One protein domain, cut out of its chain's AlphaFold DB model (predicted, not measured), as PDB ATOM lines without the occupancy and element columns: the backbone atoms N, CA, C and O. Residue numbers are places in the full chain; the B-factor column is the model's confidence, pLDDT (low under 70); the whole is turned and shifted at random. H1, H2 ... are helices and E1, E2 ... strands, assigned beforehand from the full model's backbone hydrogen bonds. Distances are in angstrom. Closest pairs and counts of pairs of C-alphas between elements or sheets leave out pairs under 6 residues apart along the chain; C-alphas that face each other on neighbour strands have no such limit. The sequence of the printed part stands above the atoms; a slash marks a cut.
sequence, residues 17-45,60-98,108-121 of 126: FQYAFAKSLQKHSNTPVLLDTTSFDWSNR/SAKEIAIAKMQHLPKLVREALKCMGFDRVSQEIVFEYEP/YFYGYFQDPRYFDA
ATOM      1  N   PHE A  17     161.335 233.441 344.700       97.19
ATOM      2  CA  PHE A  17     160.285 234.125 345.471       97.19
ATOM      3  C   PHE A  17     159.615 235.249 344.678       97.19
ATOM      4  O   PHE A  17     158.390 235.354 344.653       97.19
ATOM      5  N   GLN A  18     160.402 236.055 343.968       97.69
ATOM      6  CA  GLN A  18     159.885 237.127 343.120       97.69
ATOM      7  C   GLN A  18     159.022 236.580 341.979       97.69
ATOM      8  O   GLN A  18     157.958 237.130 341.687       97.69
ATOM      9  N   TYR A  19     159.435 235.470 341.364       97.44
ATOM     10  CA  TYR A  19     158.639 234.787 340.351       97.44
ATOM     11  C   TYR A  19     157.340 234.209 340.925       97.44
ATOM     12  O   TYR A  19     156.272 234.419 340.349       97.44
ATOM     13  N   ALA A  20     157.395 233.547 342.084       96.94
ATOM     14  CA  ALA A  20     156.206 233.040 342.767       96.94
ATOM     15  C   ALA A  20     155.228 234.180 343.101       96.94
ATOM     16  O   ALA A  20     154.025 234.069 342.850       96.94
ATOM     17  N   PHE A  21     155.732 235.324 343.568       97.69
ATOM     18  CA  PHE A  21     154.924 236.526 343.755       97.69
ATOM     19  C   PHE A  21     154.298 237.009 342.438       97.69
ATOM     20  O   PHE A  21     153.100 237.286 342.400       97.69
ATOM     21  N   ALA A  22     155.057 237.052 341.339       97.31
ATOM     22  CA  ALA A  22     154.543 237.438 340.023       97.31
ATOM     23  C   ALA A  22     153.432 236.495 339.523       97.31
ATOM     24  O   ALA A  22     152.402 236.959 339.029       97.31
ATOM     25  N   LYS A  23     153.584 235.179 339.714       96.69
ATOM     26  CA  LYS A  23     152.545 234.181 339.406       96.69
ATOM     27  C   LYS A  23     151.311 234.349 340.282       96.69
ATOM     28  O   LYS A  23     150.188 234.266 339.788       96.69
ATOM     29  N   SER A  24     151.495 234.643 341.565       96.75
ATOM     30  CA  SER A  24     150.379 234.924 342.465       96.75
ATOM     31  C   SER A  24     149.641 236.189 342.039       96.75
ATOM     32  O   SER A  24     148.414 236.193 341.941       96.75
ATOM     33  N   LEU A  25     150.370 237.239 341.672       96.38
ATOM     34  CA  LEU A  25     149.799 238.472 341.146       96.38
ATOM     35  C   LEU A  25     149.025 238.235 339.840       96.38
ATOM     36  O   LEU A  25     147.952 238.808 339.673       96.38
ATOM     37  N   GLN A  26     149.518 237.364 338.954       95.50
ATOM     38  CA  GLN A  26     148.808 236.951 337.737       95.50
ATOM     39  C   GLN A  26     147.505 236.217 338.073       95.50
ATOM     40  O   GLN A  26     146.483 236.479 337.452       95.50
ATOM     41  N   LYS A  27     147.514 235.332 339.077       94.31
ATOM     42  CA  LYS A  27     146.307 234.617 339.517       94.31
ATOM     43  C   LYS A  27     145.247 235.554 340.104       94.31
ATOM     44  O   LYS A  27     144.059 235.334 339.889       94.31
ATOM     45  N   HIS A  28     145.662 236.573 340.855       94.00
ATOM     46  CA  HIS A  28     144.740 237.484 341.543       94.00
ATOM     47  C   HIS A  28     144.334 238.707 340.708       94.00
ATOM     48  O   HIS A  28     143.391 239.411 341.072       94.00
ATOM     49  N   SER A  29     145.027 238.982 339.601       89.75
ATOM     50  CA  SER A  29     144.787 240.151 338.758       89.75
ATOM     51  C   SER A  29     144.331 239.751 337.361       89.75
ATOM     52  O   SER A  29     144.989 238.975 336.682       89.75
ATOM     53  N   ASN A  30     143.285 240.400 336.848       87.56
ATOM     54  CA  ASN A  30     142.857 240.268 335.447       87.56
ATOM     55  C   ASN A  30     143.750 241.070 334.475       87.56
ATOM     56  O   ASN A  30     143.280 241.589 333.463       87.56
ATOM     57  N   THR A  31     145.031 241.246 334.804       92.88
ATOM     58  CA  THR A  31     145.993 242.021 334.013       92.88
ATOM     59  C   THR A  31     147.235 241.187 333.734       92.88
ATOM     60  O   THR A  31     147.729 240.553 334.667       92.88
ATOM     61  N   PRO A  32     147.809 241.260 332.522       96.50
ATOM     62  CA  PRO A  32     149.119 240.690 332.235       96.50
ATOM     63  C   PRO A  32     150.171 241.093 333.276       96.50
ATOM     64  O   PRO A  32     150.229 242.257 333.691       96.50
ATOM     65  N   VAL A  33     150.996 240.127 333.677       97.94
ATOM     66  CA  VAL A  33     152.149 240.327 334.560       97.94
ATOM     67  C   VAL A  33     153.413 240.070 333.756       97.94
ATOM     68  O   VAL A  33     153.511 239.050 333.077       97.94
ATOM     69  N   LEU A  34     154.347 241.013 333.822       98.56
ATOM     70  CA  LEU A  34     155.619 240.995 333.114       98.56
ATOM     71  C   LEU A  34     156.782 240.968 334.118       98.56
ATOM     72  O   LEU A  34     156.661 241.496 335.229       98.56
ATOM     73  N   LEU A  35     157.921 240.414 333.712       98.44
ATOM     74  CA  LEU A  35     159.142 240.359 334.517       98.44
ATOM     75  C   LEU A  35     160.145 241.436 334.085       98.44
ATOM     76  O   LEU A  35     160.481 241.537 332.909       98.44
ATOM     77  N   ASP A  36     160.643 242.225 335.036       98.12
ATOM     78  CA  ASP A  36     161.748 243.170 334.833       98.12
ATOM     79  C   ASP A  36     163.062 242.550 335.321       98.12
ATOM     80  O   ASP A  36     163.267 242.370 336.523       98.12
ATOM     81  N   THR A  37     163.956 242.242 334.384       97.00
ATOM     82  CA  THR A  37     165.265 241.624 334.629       97.00
ATOM     83  C   THR A  37     166.430 242.600 334.467       97.00
ATOM     84  O   THR A  37     167.582 242.186 334.577       97.00
ATOM     85  N   THR A  38     166.179 243.908 334.298       96.00
ATOM     86  CA  THR A  38     167.257 244.884 334.037       96.00
ATOM     87  C   THR A  38     168.256 244.978 335.193       96.00
ATOM     88  O   THR A  38     169.350 245.501 335.037       96.00
ATOM     89  N   SER A  39     167.910 244.466 336.382       93.56
ATOM     90  CA  SER A  39     168.835 244.399 337.522       93.56
ATOM     91  C   SER A  39     170.125 243.620 337.218       93.56
ATOM     92  O   SER A  39     171.145 243.867 337.863       93.56
ATOM     93  N   PHE A  40     170.099 242.713 336.235       94.19
ATOM     94  CA  PHE A  40     171.252 241.917 335.821       94.19
ATOM     95  C   PHE A  40     172.128 242.608 334.768       94.19
ATOM     96  O   PHE A  40     173.299 242.258 334.666       94.19
ATOM     97  N   ASP A  41     171.632 243.632 334.065       91.94
ATOM     98  CA  ASP A  41     172.393 244.347 333.023       91.94
ATOM     99  C   ASP A  41     173.633 245.057 333.588       91.94
ATOM    100  O   ASP A  41     174.648 245.216 332.910       91.94
ATOM    101  N   TRP A  42     173.560 245.466 334.858       86.88
ATOM    102  CA  TRP A  42     174.642 246.140 335.582       86.88
ATOM    103  C   TRP A  42     175.254 245.271 336.688       86.88
ATOM    104  O   TRP A  42     176.035 245.764 337.504       86.88
ATOM    105  N   SER A  43     174.886 243.988 336.756       84.88
ATOM    106  CA  SER A  43     175.365 243.058 337.776       84.88
ATOM    107  C   SER A  43     176.389 242.085 337.203       84.88
ATOM    108  O   SER A  43     176.238 241.582 336.099       84.88
ATOM    109  N   ASN A  44     177.378 241.699 338.011       87.62
ATOM    110  CA  ASN A  44     178.232 240.546 337.690       87.62
ATOM    111  C   ASN A  44     177.490 239.202 337.849       87.62
ATOM    112  O   ASN A  44     178.053 238.140 337.576       87.62
ATOM    113  N   ARG A  45     176.247 239.223 338.349       86.88
ATOM    114  CA  ARG A  45     175.406 238.035 338.513       86.88
ATOM    115  C   ARG A  45     174.620 237.765 337.241       86.88
ATOM    116  O   ARG A  45     174.095 238.682 336.624       86.88
ATOM    117  N   SER A  60     159.583 245.025 328.277       97.62
ATOM    118  CA  SER A  60     160.462 245.927 327.534       97.62
ATOM    119  C   SER A  60     160.848 247.156 328.367       97.62
ATOM    120  O   SER A  60     160.116 247.585 329.263       97.62
ATOM    121  N   ALA A  61     161.947 247.825 328.004       96.94
ATOM    122  CA  ALA A  61     162.355 249.086 328.636       96.94
ATOM    123  C   ALA A  61     161.238 250.151 328.618       96.94
ATOM    124  O   ALA A  61     161.061 250.904 329.579       96.94
ATOM    125  N   LYS A  62     160.433 250.185 327.546       97.06
ATOM    126  CA  LYS A  62     159.278 251.085 327.427       97.06
ATOM    127  C   LYS A  62     158.179 250.732 328.431       97.06
ATOM    128  O   LYS A  62     157.625 251.632 329.059       97.06
ATOM    129  N   GLU A  63     157.867 249.452 328.604       97.88
ATOM    130  CA  GLU A  63     156.871 248.994 329.580       97.88
ATOM    131  C   GLU A  63     157.321 249.260 331.014       97.88
ATOM    132  O   GLU A  63     156.529 249.764 331.810       97.88
ATOM    133  N   ILE A  64     158.602 249.040 331.323       97.56
ATOM    134  CA  ILE A  64     159.195 249.377 332.625       97.56
ATOM    135  C   ILE A  64     159.075 250.884 332.891       97.56
ATOM    136  O   ILE A  64     158.597 251.295 333.953       97.56
ATOM    137  N   ALA A  65     159.425 251.726 331.912       96.25
ATOM    138  CA  ALA A  65     159.302 253.177 332.035       96.25
ATOM    139  C   ALA A  65     157.839 253.637 332.192       96.25
ATOM    140  O   ALA A  65     157.553 254.620 332.883       96.25
ATOM    141  N   ILE A  66     156.881 252.933 331.588       96.06
ATOM    142  CA  ILE A  66     155.450 253.187 331.792       96.06
ATOM    143  C   ILE A  66     155.019 252.780 333.206       96.06
ATOM    144  O   ILE A  66     154.393 253.587 333.899       96.06
ATOM    145  N   ALA A  67     155.402 251.585 333.659       96.06
ATOM    146  CA  ALA A  67     155.056 251.044 334.972       96.06
ATOM    147  C   ALA A  67     155.618 251.883 336.131       96.06
ATOM    148  O   ALA A  67     154.961 252.012 337.162       96.06
ATOM    149  N   LYS A  68     156.792 252.502 335.945       95.44
ATOM    150  CA  LYS A  68     157.443 253.408 336.912       95.44
ATOM    151  C   LYS A  68     157.075 254.891 336.746       95.44
ATOM    152  O   LYS A  68     157.658 255.738 337.418       95.44
ATOM    153  N   MET A  69     156.175 255.243 335.819       94.25
ATOM    154  CA  MET A  69     155.899 256.641 335.427       94.25
ATOM    155  C   MET A  69     157.146 257.448 334.998       94.25
ATOM    156  O   MET A  69     157.215 258.667 335.161       94.25
ATOM    157  N   GLN A  70     158.166 256.791 334.455       94.12
ATOM    158  CA  GLN A  70     159.395 257.442 333.992       94.12
ATOM    159  C   GLN A  70     159.232 258.145 332.639       94.12
ATOM    160  O   GLN A  70     160.031 259.013 332.314       94.12
ATOM    161  N   HIS A  71     158.173 257.832 331.890       91.88
ATOM    162  CA  HIS A  71     157.762 258.594 330.703       91.88
ATOM    163  C   HIS A  71     157.209 259.991 331.038       91.88
ATOM    164  O   HIS A  71     157.069 260.821 330.143       91.88
ATOM    165  N   LEU A  72     156.871 260.252 332.308       93.19
ATOM    166  CA  LEU A  72     156.441 261.567 332.776       93.19
ATOM    167  C   LEU A  72     157.646 262.385 333.270       93.19
ATOM    168  O   LEU A  72     158.587 261.813 333.838       93.19
ATOM    169  N   PRO A  73     157.602 263.727 333.147       96.00
ATOM    170  CA  PRO A  73     158.597 264.598 333.761       96.00
ATOM    171  C   PRO A  73     158.727 264.334 335.266       96.00
ATOM    172  O   PRO A  73     157.736 264.070 335.950       96.00
ATOM    173  N   LYS A  74     159.950 264.449 335.801       94.00
ATOM    174  CA  LYS A  74     160.252 264.164 337.215       94.00
ATOM    175  C   LYS A  74     159.323 264.911 338.183       94.00
ATOM    176  O   LYS A  74     158.784 264.282 339.086       94.00
ATOM    177  N   LEU A  75     159.074 266.197 337.930       96.00
ATOM    178  CA  LEU A  75     158.206 267.040 338.761       96.00
ATOM    179  C   LEU A  75     156.752 266.536 338.803       96.00
ATOM    180  O   LEU A  75     156.129 266.529 339.859       96.00
ATOM    181  N   VAL A  76     156.229 266.041 337.676       94.56
ATOM    182  CA  VAL A  76     154.883 265.447 337.613       94.56
ATOM    183  C   VAL A  76     154.832 264.150 338.421       94.56
ATOM    184  O   VAL A  76     153.898 263.937 339.191       94.56
ATOM    185  N   ARG A  77     155.851 263.293 338.288       93.44
ATOM    186  CA  ARG A  77     155.941 262.036 339.046       93.44
ATOM    187  C   ARG A  77     156.014 262.284 340.556       93.44
ATOM    188  O   ARG A  77     155.348 261.588 341.315       93.44
ATOM    189  N   GLU A  78     156.790 263.273 340.986       93.31
ATOM    190  CA  GLU A  78     156.896 263.654 342.400       93.31
ATOM    191  C   GLU A  78     155.574 264.206 342.944       93.31
ATOM    192  O   GLU A  78     155.134 263.773 344.006       93.31
ATOM    193  N   ALA A  79     154.885 265.066 342.188       95.31
ATOM    194  CA  ALA A  79     153.563 265.561 342.568       95.31
ATOM    195  C   ALA A  79     152.541 264.421 342.725       95.31
ATOM    196  O   ALA A  79     151.857 264.337 343.746       95.31
ATOM    197  N   LEU A  80     152.481 263.492 341.762       93.06
ATOM    198  CA  LEU A  80     151.601 262.320 341.832       93.06
ATOM    199  C   LEU A  80     151.910 261.447 343.053       93.06
ATOM    200  O   LEU A  80     150.986 260.999 343.731       93.06
ATOM    201  N   LYS A  81     153.194 261.244 343.365       90.12
ATOM    202  CA  LYS A  81     153.617 260.504 344.557       90.12
ATOM    203  C   LYS A  81     153.136 261.179 345.843       90.12
ATOM    204  O   LYS A  81     152.536 260.509 346.678       90.12
ATOM    205  N   CYS A  82     153.324 262.494 345.980       92.12
ATOM    206  CA  CYS A  82     152.869 263.258 347.148       92.12
ATOM    207  C   CYS A  82     151.344 263.229 347.325       92.12
ATOM    208  O   CYS A  82     150.853 263.233 348.448       92.12
ATOM    209  N   MET A  83     150.589 263.149 346.228       93.44
ATOM    210  CA  MET A  83     149.129 263.026 346.253       93.44
ATOM    211  C   MET A  83     148.635 261.588 346.522       93.44
ATOM    212  O   MET A  83     147.428 261.352 346.518       93.44
ATOM    213  N   GLY A  84     149.529 260.607 346.710       90.25
ATOM    214  CA  GLY A  84     149.162 259.198 346.913       90.25
ATOM    215  C   GLY A  84     148.762 258.455 345.630       90.25
ATOM    216  O   GLY A  84     148.110 257.413 345.686       90.25
ATOM    217  N   PHE A  85     149.142 258.975 344.461       91.38
ATOM    218  CA  PHE A  85     148.913 258.360 343.150       91.38
ATOM    219  C   PHE A  85     150.145 257.603 342.636       91.38
ATOM    220  O   PHE A  85     150.255 257.378 341.431       91.38
ATOM    221  N   ASP A  86     151.068 257.208 343.519       90.50
ATOM    222  CA  ASP A  86     152.231 256.411 343.125       90.50
ATOM    223  C   ASP A  86     151.794 255.083 342.476       90.50
ATOM    224  O   ASP A  86     150.742 254.506 342.771       90.50
ATOM    225  N   ARG A  87     152.612 254.621 341.537       94.19
ATOM    226  CA  ARG A  87     152.436 253.370 340.793       94.19
ATOM    227  C   ARG A  87     153.471 252.320 341.159       94.19
ATOM    228  O   ARG A  87     153.330 251.169 340.744       94.19
ATOM    229  N   VAL A  88     154.490 252.709 341.912       95.31
ATOM    230  CA  VAL A  88     155.564 251.841 342.372       95.31
ATOM    231  C   VAL A  88     155.248 251.405 343.804       95.31
ATOM    232  O   VAL A  88     154.852 252.228 344.627       95.31
ATOM    233  N   SER A  89     155.361 250.108 344.101       94.12
ATOM    234  CA  SER A  89     155.238 249.612 345.476       94.12
ATOM    235  C   SER A  89     156.336 250.203 346.362       94.12
ATOM    236  O   SER A  89     157.328 250.721 345.868       94.12
ATOM    237  N   GLN A  90     156.204 250.100 347.681       92.56
ATOM    238  CA  GLN A  90     157.394 250.180 348.533       92.56
ATOM    239  C   GLN A  90     158.246 248.918 348.337       92.56
ATOM    240  O   GLN A  90     157.776 247.950 347.733       92.56
ATOM    241  N   GLU A  91     159.484 248.935 348.826       93.25
ATOM    242  CA  GLU A  91     160.305 247.727 348.871       93.25
ATOM    243  C   GLU A  91     159.701 246.740 349.869       93.25
ATOM    244  O   GLU A  91     159.486 247.095 351.026       93.25
ATOM    245  N   ILE A  92     159.409 245.522 349.415       92.19
ATOM    246  CA  ILE A  92     158.797 244.476 350.242       92.19
ATOM    247  C   ILE A  92     159.773 243.325 350.389       92.19
ATOM    248  O   ILE A  92     160.094 242.656 349.406       92.19
ATOM    249  N   VAL A  93     160.235 243.050 351.602       90.00
ATOM    250  CA  VAL A  93     161.267 242.030 351.798       90.00
ATOM    251  C   VAL A  93     160.682 240.788 352.453       90.00
ATOM    252  O   VAL A  93     160.511 239.767 351.780       90.00
ATOM    253  N   PHE A  94     160.337 240.892 353.735       88.75
ATOM    254  CA  PHE A  94     159.834 239.782 354.550       88.75
ATOM    255  C   PHE A  94     158.360 239.948 354.925       88.75
ATOM    256  O   PHE A  94     157.750 239.030 355.462       88.75
ATOM    257  N   GLU A  95     157.780 241.118 354.677       92.75
ATOM    258  CA  GLU A  95     156.444 241.468 355.126       92.75
ATOM    259  C   GLU A  95     155.366 240.939 354.181       92.75
ATOM    260  O   GLU A  95     155.427 241.104 352.956       92.75
ATOM    261  N   TYR A  96     154.310 240.379 354.768       95.00
ATOM    262  CA  TYR A  96     153.083 240.092 354.042       95.00
ATOM    263  C   TYR A  96     152.162 241.309 353.997       95.00
ATOM    264  O   TYR A  96     151.606 241.745 355.005       95.00
ATOM    265  N   GLU A  97     151.947 241.807 352.790       95.12
ATOM    266  CA  GLU A  97     151.111 242.949 352.468       95.12
ATOM    267  C   GLU A  97     150.005 242.480 351.510       95.12
ATOM    268  O   GLU A  97     150.132 242.598 350.286       95.12
ATOM    269  N   PRO A  98     148.873 241.955 352.025       93.19
ATOM    270  CA  PRO A  98     147.817 241.356 351.199       93.19
ATOM    271  C   PRO A  98     147.214 242.342 350.191       93.19
ATOM    272  O   PRO A  98     146.645 241.944 349.175       93.19
ATOM    273  N   TYR A 108     154.170 248.696 339.228       97.69
ATOM    274  CA  TYR A 108     155.531 248.194 339.394       97.69
ATOM    275  C   TYR A 108     155.762 247.718 340.826       97.69
ATOM    276  O   TYR A 108     155.500 248.457 341.773       97.69
ATOM    277  N   PHE A 109     156.274 246.500 340.970       97.81
ATOM    278  CA  PHE A 109     156.511 245.841 342.248       97.81
ATOM    279  C   PHE A 109     157.993 245.491 342.375       97.81
ATOM    280  O   PHE A 109     158.562 244.879 341.469       97.81
ATOM    281  N   TYR A 110     158.611 245.864 343.495       95.81
ATOM    282  CA  TYR A 110     159.998 245.510 343.792       95.81
ATOM    283  C   TYR A 110     160.183 245.118 345.257       95.81
ATOM    284  O   TYR A 110     159.484 245.612 346.143       95.81
ATOM    285  N   GLY A 111     161.101 244.183 345.486       95.44
ATOM    286  CA  GLY A 111     161.248 243.493 346.760       95.44
ATOM    287  C   GLY A 111     161.649 242.029 346.577       95.44
ATOM    288  O   GLY A 111     161.828 241.572 345.447       95.44
ATOM    289  N   TYR A 112     161.788 241.291 347.678       96.38
ATOM    290  CA  TYR A 112     162.084 239.853 347.672       96.38
ATOM    291  C   TYR A 112     160.857 238.972 347.928       96.38
ATOM    292  O   TYR A 112     160.892 237.811 347.538       96.38
ATOM    293  N   PHE A 113     159.777 239.510 348.512       96.81
ATOM    294  CA  PHE A 113     158.493 238.810 348.697       96.81
ATOM    295  C   PHE A 113     158.625 237.419 349.344       96.81
ATOM    296  O   PHE A 113     157.978 236.463 348.920       96.81
ATOM    297  N   GLN A 114     159.478 237.287 350.362       95.50
ATOM    298  CA  GLN A 114     159.853 235.977 350.914       95.50
ATOM    299  C   GLN A 114     158.809 235.383 351.872       95.50
ATOM    300  O   GLN A 114     158.990 234.268 352.358       95.50
ATOM    301  N   ASP A 115     157.720 236.104 352.151       96.50
ATOM    302  CA  ASP A 115     156.643 235.595 352.996       96.50
ATOM    303  C   ASP A 115     155.784 234.557 352.245       96.50
ATOM    304  O   ASP A 115     155.232 234.874 351.184       96.50
ATOM    305  N   PRO A 116     155.603 233.341 352.795       94.06
ATOM    306  CA  PRO A 116     154.877 232.269 352.124       94.06
ATOM    307  C   PRO A 116     153.419 232.565 351.802       94.06
ATOM    308  O   PRO A 116     152.892 232.081 350.798       94.06
ATOM    309  N   ARG A 117     152.786 233.464 352.559       96.06
ATOM    310  CA  ARG A 117     151.384 233.839 352.350       96.06
ATOM    311  C   ARG A 117     151.137 234.518 351.006       96.06
ATOM    312  O   ARG A 117     149.989 234.626 350.573       96.06
ATOM    313  N   TYR A 118     152.181 234.978 350.311       96.25
ATOM    314  CA  TYR A 118     152.032 235.462 348.941       96.25
ATOM    315  C   TYR A 118     151.706 234.356 347.945       96.25
ATOM    316  O   TYR A 118     151.079 234.651 346.930       96.25
ATOM    317  N   PHE A 119     152.108 233.113 348.200       93.88
ATOM    318  CA  PHE A 119     152.016 232.024 347.231       93.88
ATOM    319  C   PHE A 119     151.141 230.845 347.674       93.88
ATOM    320  O   PHE A 119     150.930 229.940 346.871       93.88
ATOM    321  N   ASP A 120     150.506 230.901 348.849       93.12
ATOM    322  CA  ASP A 120     149.515 229.905 349.306       93.12
ATOM    323  C   ASP A 120     148.465 229.575 348.233       93.12
ATOM    324  O   ASP A 120     148.185 228.415 347.932       93.12
ATOM    325  N   ALA A 121     147.920 230.607 347.581       91.00
ATOM    326  CA  ALA A 121     146.896 230.431 346.556       91.00
ATOM    327  C   ALA A 121     147.415 229.721 345.296       91.00
ATOM    328  O   ALA A 121     146.612 229.174 344.542       91.00
TER     329      ALA A 121
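Overview. This is residues 17 to 45, 60 to 98 and 108 to 121 of the 126 residues of a protein of Helicobacter pylori (UniProt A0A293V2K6). The parallel strands E2 and E3 make the middle, with H1 and E1 side by side at one end and H3 alone at the other; residues 39 to 45 stick out. The 82 residues, mixed, hold H1, E1, H2, H3, E2, E3 in that order. They are only just compact, close to loose: radius of gyration 14.1 A, spans 39 by 34 by 25 A.

Arrangement. E2, residues 88 to 92, and E3, residues 108 to 111, are parallel; N 89 and O 108 are within hydrogen-bond range, 2.9 A. E1, residues 33 to 36, pairs with no named strand. Its closest C-alphas with H1, residues 17 to 28, are Val 33 and Gln 26, 5.7 A. H2, residues 61 to 67, comes closest to E3 at C-alphas 67 and 108, 5.3 A. H3, residues 74 to 82, touches no helix. In H1, H2 and H3 every O i to N i+4 pair is within hydrogen-bond range.

Along the chain. H1, 16.4 A long, begins at C-alpha 17 (160.285, 234.125, 345.471). E3 ends at C-alpha 111 (161.248, 243.493, 346.760).

Size, cuts and confidence. Cuts leave C-alphas 45 and 60 20.2 A apart, 98 and 108 15.7 A. No printed residue is under 70 in pLDDT.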